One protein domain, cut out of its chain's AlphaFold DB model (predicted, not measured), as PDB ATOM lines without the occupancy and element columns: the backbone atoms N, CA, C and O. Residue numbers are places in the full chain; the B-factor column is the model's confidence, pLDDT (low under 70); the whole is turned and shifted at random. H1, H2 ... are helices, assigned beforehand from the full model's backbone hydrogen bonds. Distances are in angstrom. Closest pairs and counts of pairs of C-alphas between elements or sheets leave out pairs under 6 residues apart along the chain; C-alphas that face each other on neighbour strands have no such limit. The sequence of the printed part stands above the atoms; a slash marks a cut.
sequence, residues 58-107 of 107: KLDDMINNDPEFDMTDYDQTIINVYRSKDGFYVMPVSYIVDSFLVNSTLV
ATOM      1  N   LYS A  58     177.457 140.424 200.170       96.00
ATOM      2  CA  LYS A  58     176.301 139.913 200.912       96.00
ATOM      3  C   LYS A  58     175.074 140.773 200.603       96.00
ATOM      4  O   LYS A  58     175.012 141.939 200.987       96.00
ATOM      5  N   LEU A  59     174.094 140.199 199.914       96.25
ATOM      6  CA  LEU A  59     172.891 140.899 199.461       96.25
ATOM      7  C   LEU A  59     171.894 141.162 200.589       96.25
ATOM      8  O   LEU A  59     171.108 142.096 200.464       96.25
ATOM      9  N   ASP A  60     171.924 140.393 201.686       95.38
ATOM     10  CA  ASP A  60     171.021 140.627 202.824       95.38
ATOM     11  C   ASP A  60     171.105 142.081 203.316       95.38
ATOM     12  O   ASP A  60     170.081 142.692 203.600       95.38
ATOM     13  N   ASP A  61     172.309 142.659 203.360       94.06
ATOM     14  CA  ASP A  61     172.512 144.037 203.813       94.06
ATOM     15  C   ASP A  61     171.907 145.049 202.834       94.06
ATOM     16  O   ASP A  61     171.331 146.048 203.256       94.06
ATOM     17  N   MET A  62     171.999 144.800 201.525       94.06
ATOM     18  CA  MET A  62     171.370 145.663 200.522       94.06
ATOM     19  C   MET A  62     169.849 145.590 200.608       94.06
ATOM     20  O   MET A  62     169.187 146.621 200.616       94.06
ATOM     21  N   ILE A  63     169.314 144.374 200.720       94.94
ATOM     22  CA  ILE A  63     167.876 144.108 200.776       94.94
ATOM     23  C   ILE A  63     167.265 144.717 202.037       94.94
ATOM     24  O   ILE A  63     166.273 145.429 201.956       94.94
ATOM     25  N   ASN A  64     167.885 144.514 203.201       94.69
ATOM     26  CA  ASN A  64     167.392 145.071 204.464       94.69
ATOM     27  C   ASN A  64     167.395 146.610 204.485       94.69
ATOM     28  O   ASN A  64     166.663 147.211 205.269       94.69
ATOM     29  N   ASN A  65     168.220 147.243 203.646       96.00
ATOM     30  CA  ASN A  65     168.298 148.696 203.510       96.00
ATOM     31  C   ASN A  65     167.425 149.254 202.370       96.00
ATOM     32  O   ASN A  65     167.374 150.476 202.210       96.00
ATOM     33  N   ASP A  66     166.740 148.406 201.598       95.44
ATOM     34  CA  ASP A  66     165.861 148.814 200.502       95.44
ATOM     35  C   ASP A  66     164.384 148.555 200.858       95.44
ATOM     36  O   ASP A  66     163.900 147.434 200.721       95.44
ATOM     37  N   PRO A  67     163.632 149.579 201.304       93.88
ATOM     38  CA  PRO A  67     162.231 149.411 201.675       93.88
ATOM     39  C   PRO A  67     161.297 149.187 200.474       93.88
ATOM     40  O   PRO A  67     160.138 148.838 200.691       93.88
ATOM     41  N   GLU A  68     161.747 149.426 199.234       95.06
ATOM     42  CA  GLU A  68     160.965 149.104 198.029       95.06
ATOM     43  C   GLU A  68     161.116 147.629 197.629       95.06
ATOM     44  O   GLU A  68     160.326 147.138 196.822       95.06
ATOM     45  N   PHE A  69     162.117 146.923 198.165       94.00
ATOM     46  CA  PHE A  69     162.371 145.528 197.843       94.00
ATOM     47  C   PHE A  69     161.570 144.601 198.762       94.00
ATOM     48  O   PHE A  69     161.825 144.520 199.964       94.00
ATOM     49  N   ASP A  70     160.644 143.836 198.185       94.12
ATOM     50  CA  ASP A  70     159.930 142.778 198.894       94.12
ATOM     51  C   ASP A  70     160.412 141.401 198.421       94.12
ATOM     52  O   ASP A  70     160.168 140.972 197.294       94.12
ATOM     53  N   MET A  71     161.102 140.671 199.302       92.12
ATOM     54  CA  MET A  71     161.564 139.315 198.991       92.12
ATOM     55  C   MET A  71     160.394 138.365 198.702       92.12
ATOM     56  O   MET A  71     160.586 137.372 198.002       92.12
ATOM     57  N   THR A  72     159.194 138.642 199.218       93.56
ATOM     58  CA  THR A  72     158.008 137.800 199.011       93.56
ATOM     59  C   THR A  72     157.447 137.872 197.590       93.56
ATOM     60  O   THR A  72     156.695 136.976 197.204       93.56
ATOM     61  N   ASP A  73     157.898 138.833 196.774       94.94
ATOM     62  CA  ASP A  73     157.580 138.917 195.341       94.94
ATOM     63  C   ASP A  73     158.260 137.812 194.503       94.94
ATOM     64  O   ASP A  73     157.953 137.641 193.320       94.94
ATOM     65  N   TYR A  74     159.178 137.043 195.096       93.62
ATOM     66  CA  TYR A  74     159.956 135.999 194.426       93.62
ATOM     67  C   TYR A  74     159.557 134.588 194.878       93.62
ATOM     68  O   TYR A  74     159.050 134.380 195.983       93.62
ATOM     69  N   ASP A  75     159.836 133.582 194.040       94.62
ATOM     70  CA  ASP A  75     159.639 132.175 194.410       94.62
ATOM     71  C   ASP A  75     160.574 131.799 195.569       94.62
ATOM     72  O   ASP A  75     161.785 131.631 195.400       94.62
ATOM     73  N   GLN A  76     159.991 131.644 196.759       94.62
ATOM     74  CA  GLN A  76     160.735 131.349 197.980       94.62
ATOM     75  C   GLN A  76     161.463 130.006 197.919       94.62
ATOM     76  O   GLN A  76     162.498 129.849 198.560       94.62
ATOM     77  N   THR A  77     160.963 129.041 197.144       94.38
ATOM     78  CA  THR A  77     161.644 127.755 196.952       94.38
ATOM     79  C   THR A  77     162.978 127.985 196.265       94.38
ATOM     80  O   THR A  77     164.003 127.501 196.740       94.38
ATOM     81  N   ILE A  78     162.975 128.776 195.191       94.62
ATOM     82  CA  ILE A  78     164.190 129.102 194.445       94.62
ATOM     83  C   ILE A  78     165.123 129.961 195.299       94.62
ATOM     84  O   ILE A  78     166.298 129.631 195.421       94.62
ATOM     85  N   ILE A  79     164.619 131.009 195.958       94.62
ATOM     86  CA  ILE A  79     165.436 131.860 196.838       94.62
ATOM     87  C   ILE A  79     166.137 131.036 197.924       94.62
ATOM     88  O   ILE A  79     167.333 131.213 198.155       94.62
ATOM     89  N   ASN A  80     165.424 130.108 198.565       93.25
ATOM     90  CA  ASN A  80     165.980 129.289 199.639       93.25
ATOM     91  C   ASN A  80     167.090 128.342 199.167       93.25
ATOM     92  O   ASN A  80     167.976 128.039 199.960       93.25
ATOM     93  N   VAL A  81     167.089 127.913 197.899       91.94
ATOM     94  CA  VAL A  81     168.186 127.111 197.323       91.94
ATOM     95  C   VAL A  81     169.489 127.911 197.242       91.94
ATOM     96  O   VAL A  81     170.560 127.345 197.429       91.94
ATOM     97  N   TYR A  82     169.409 129.222 197.008       92.38
ATOM     98  CA  TYR A  82     170.575 130.109 196.891       92.38
ATOM     99  C   TYR A  82     170.985 130.772 198.217       92.38
ATOM    100  O   TYR A  82     171.938 131.553 198.253       92.38
ATOM    101  N   ARG A  83     170.284 130.490 199.323       93.25
ATOM    102  CA  ARG A  83     170.697 130.937 200.658       93.25
ATOM    103  C   ARG A  83     171.713 129.965 201.243       93.25
ATOM    104  O   ARG A  83     171.460 128.767 201.329       93.25
ATOM    105  N   SER A  84     172.828 130.498 201.733       91.69
ATOM    106  CA  SER A  84     173.786 129.740 202.532       91.69
ATOM    107  C   SER A  84     173.597 130.021 204.025       91.69
ATOM    108  O   SER A  84     172.852 130.917 204.431       91.69
ATOM    109  N   LYS A  85     174.309 129.265 204.869       90.81
ATOM    110  CA  LYS A  85     174.373 129.519 206.321       90.81
ATOM    111  C   LYS A  85     174.927 130.914 206.658       90.81
ATOM    112  O   LYS A  85     174.633 131.437 207.729       90.81
ATOM    113  N   ASP A  86     175.731 131.489 205.761       92.38
ATOM    114  CA  ASP A  86     176.458 132.739 205.986       92.38
ATOM    115  C   ASP A  86     175.708 133.955 205.408       92.38
ATOM    116  O   ASP A  86     175.983 135.099 205.790       92.38
ATOM    117  N   GLY A  87     174.712 133.723 204.545       93.75
ATOM    118  CA  GLY A  87     173.858 134.762 203.973       93.75
ATOM    119  C   GLY A  87     173.372 134.461 202.558       93.75
ATOM    120  O   GLY A  87     173.532 133.365 202.022       93.75
ATOM    121  N   PHE A  88     172.766 135.469 201.948       95.62
ATOM    122  CA  PHE A  88     172.316 135.487 200.567       95.62
ATOM    123  C   PHE A  88     173.279 136.330 199.731       95.62
ATOM    124  O   PHE A  88     173.464 137.514 200.006       95.62
ATOM    125  N   TYR A  89     173.912 135.720 198.730       95.62
ATOM    126  CA  TYR A  89     174.987 136.345 197.940       95.62
ATOM    127  C   TYR A  89     174.690 136.394 196.442       95.62
ATOM    128  O   TYR A  89     175.358 137.107 195.699       95.62
ATOM    129  N   VAL A  90     173.690 135.638 195.985       94.19
ATOM    130  CA  VAL A  90     173.346 135.512 194.570       94.19
ATOM    131  C   VAL A  90     171.845 135.641 194.410       94.19
ATOM    132  O   VAL A  90     171.089 134.890 195.015       94.19
ATOM    133  N   MET A  91     171.419 136.566 193.551       94.44
ATOM    134  CA  MET A  91     170.021 136.689 193.164       94.44
ATOM    135  C   MET A  91     169.738 135.788 191.951       94.44
ATOM    136  O   MET A  91     170.315 136.025 190.885       94.44
ATOM    137  N   PRO A  92     168.849 134.785 192.053       92.12
ATOM    138  CA  PRO A  92     168.450 133.998 190.896       92.12
ATOM    139  C   PRO A  92     167.619 134.861 189.938       92.12
ATOM    140  O   PRO A  92     166.555 135.362 190.294       92.12
ATOM    141  N   VAL A  93     168.109 135.035 188.708       90.50
ATOM    142  CA  VAL A  93     167.422 135.810 187.652       90.50
ATOM    143  C   VAL A  93     166.569 134.905 186.753       90.50
ATOM    144  O   VAL A  93     165.554 135.335 186.211       90.50
ATOM    145  N   SER A  94     166.962 133.637 186.610       88.94
ATOM    146  CA  SER A  94     166.228 132.609 185.869       88.94
ATOM    147  C   SER A  94     166.623 131.218 186.358       88.94
ATOM    148  O   SER A  94     167.749 131.027 186.813       88.94
ATOM    149  N   TYR A  95     165.735 130.239 186.196       87.00
ATOM    150  CA  TYR A  95     166.014 128.826 186.446       87.00
ATOM    151  C   TYR A  95     165.455 127.968 185.306       87.00
ATOM    152  O   TYR A  95     164.529 128.375 184.601       87.00
ATOM    153  N   ILE A  96     166.036 126.785 185.121       87.50
ATOM    154  CA  ILE A  96     165.622 125.799 184.118       87.50
ATOM    155  C   ILE A  96     165.280 124.515 184.869       87.50
ATOM    156  O   ILE A  96     165.958 124.159 185.832       87.50
ATOM    157  N   VAL A  97     164.214 123.842 184.444       88.06
ATOM    158  CA  VAL A  97     163.817 122.533 184.966       88.06
ATOM    159  C   VAL A  97     163.904 121.531 183.828       88.06
ATOM    160  O   VAL A  97     163.272 121.718 182.784       88.06
ATOM    161  N   ASP A  98     164.669 120.465 184.039       92.00
ATOM    162  CA  ASP A  98     164.765 119.378 183.075       92.00
ATOM    163  C   ASP A  98     163.414 118.674 182.942       92.00
ATOM    164  O   ASP A  98     162.743 118.350 183.926       92.00
ATOM    165  N   SER A  99     162.999 118.436 181.703       93.62
ATOM    166  CA  SER A  99     161.729 117.783 181.399       93.62
ATOM    167  C   SER A  99     161.881 116.807 180.241       93.62
ATOM    168  O   SER A  99     162.693 116.997 179.335       93.62
ATOM    169  N   PHE A 100     161.083 115.741 180.271       93.12
ATOM    170  CA  PHE A 100     160.973 114.820 179.148       93.12
ATOM    171  C   PHE A 100     159.920 115.325 178.166       93.12
ATOM    172  O   PHE A 100     158.767 115.551 178.533       93.12
ATOM    173  N   LEU A 101     160.305 115.434 176.897       92.94
ATOM    174  CA  LEU A 101     159.375 115.641 175.794       92.94
ATOM    175  C   LEU A 101     159.027 114.277 175.197       92.94
ATOM    176  O   LEU A 101     159.907 113.548 174.741       92.94
ATOM    177  N   VAL A 102     157.743 113.925 175.206       93.06
ATOM    178  CA  VAL A 102     157.258 112.643 174.681       93.06
ATOM    179  C   VAL A 102     156.587 112.866 173.331       93.06
ATOM    180  O   VAL A 102     155.691 113.699 173.199       93.06
ATOM    181  N   ASN A 103     157.014 112.113 172.317       93.44
ATOM    182  CA  ASN A 103     156.408 112.160 170.991       93.44
ATOM    183  C   ASN A 103     155.056 111.433 171.002       93.44
ATOM    184  O   ASN A 103     155.020 110.207 171.049       93.44
ATOM    185  N   SER A 104     153.960 112.182 170.873       91.44
ATOM    186  CA  SER A 104     152.593 111.645 170.875       91.44
ATOM    187  C   SER A 104     152.276 110.694 169.716       91.44
ATOM    188  O   SER A 104     151.235 110.058 169.736       91.44
ATOM    189  N   THR A 105     153.119 110.624 168.683       93.56
ATOM    190  CA  THR A 105     152.936 109.690 167.554       93.56
ATOM    191  C   THR A 105     153.499 108.296 167.856       93.56
ATOM    192  O   THR A 105     153.179 107.338 167.160       93.56
ATOM    193  N   LEU A 106     154.373 108.180 168.862       81.56
ATOM    194  CA  LEU A 106     155.033 106.928 169.251       81.56
ATOM    195  C   LEU A 106     154.438 106.307 170.528       81.56
ATOM    196  O   LEU A 106     154.956 105.288 170.986       81.56
ATOM    197  N   VAL A 107     153.390 106.919 171.096       62.38
ATOM    198  CA  VAL A 107     152.653 106.453 172.285       62.38
ATOM    199  C   VAL A 107     151.205 106.169 171.918       62.38
ATOM    200  O   VAL A 107     150.632 106.990 171.170       62.38
TER     201      VAL A 107
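AT A GLANCE: This is residues 58 to 107 of the 107 residues of the protein "Extracellular solute-binding protein" of Lutispora thermophila DSM 19022 (UniProt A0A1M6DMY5). With little regular structure, this is a small body of loops with two short helices, H1 and then H2, from which residues 96 to 107 stick out as a long tail that makes most of the length. Residues 64 to 70 stand free as well; of these, residue 64 belongs to H1 and residues 65 to 70 to the loop between the helices. The printed part has 50 residues, with 12 in the named helices and no named strand; the class is all helix. It is extended, with a radius of gyration of the C-alphas of 17.0 A and spans of 55 by 24 by 13 A.

HOW THE PARTS SIT: H1, residues 59 to 64, and H2, residues 76 to 81, are apart, with a long link of 11 residues. In both helices every O i to N i+4 pair is within hydrogen-bond range.

IN THESE COORDINATES: H1 measures 8.5 A from C-alpha 59 at (172.891, 140.899, 199.461) to C-alpha 64. H2 measures 8.6 A and ends at C-alpha 81 at (168.186, 127.111, 197.323). Residues 82 to 107 hold no named element.

THE WHOLE: The C-alphas farthest apart, of Asn 65 and Leu 106, are 55.6 A apart. Without the free stretches, the body spans 21 by 16 by 14 A. The printed part has no cut and ends at the chain's last residue, Val 107, where pLDDT is under 70.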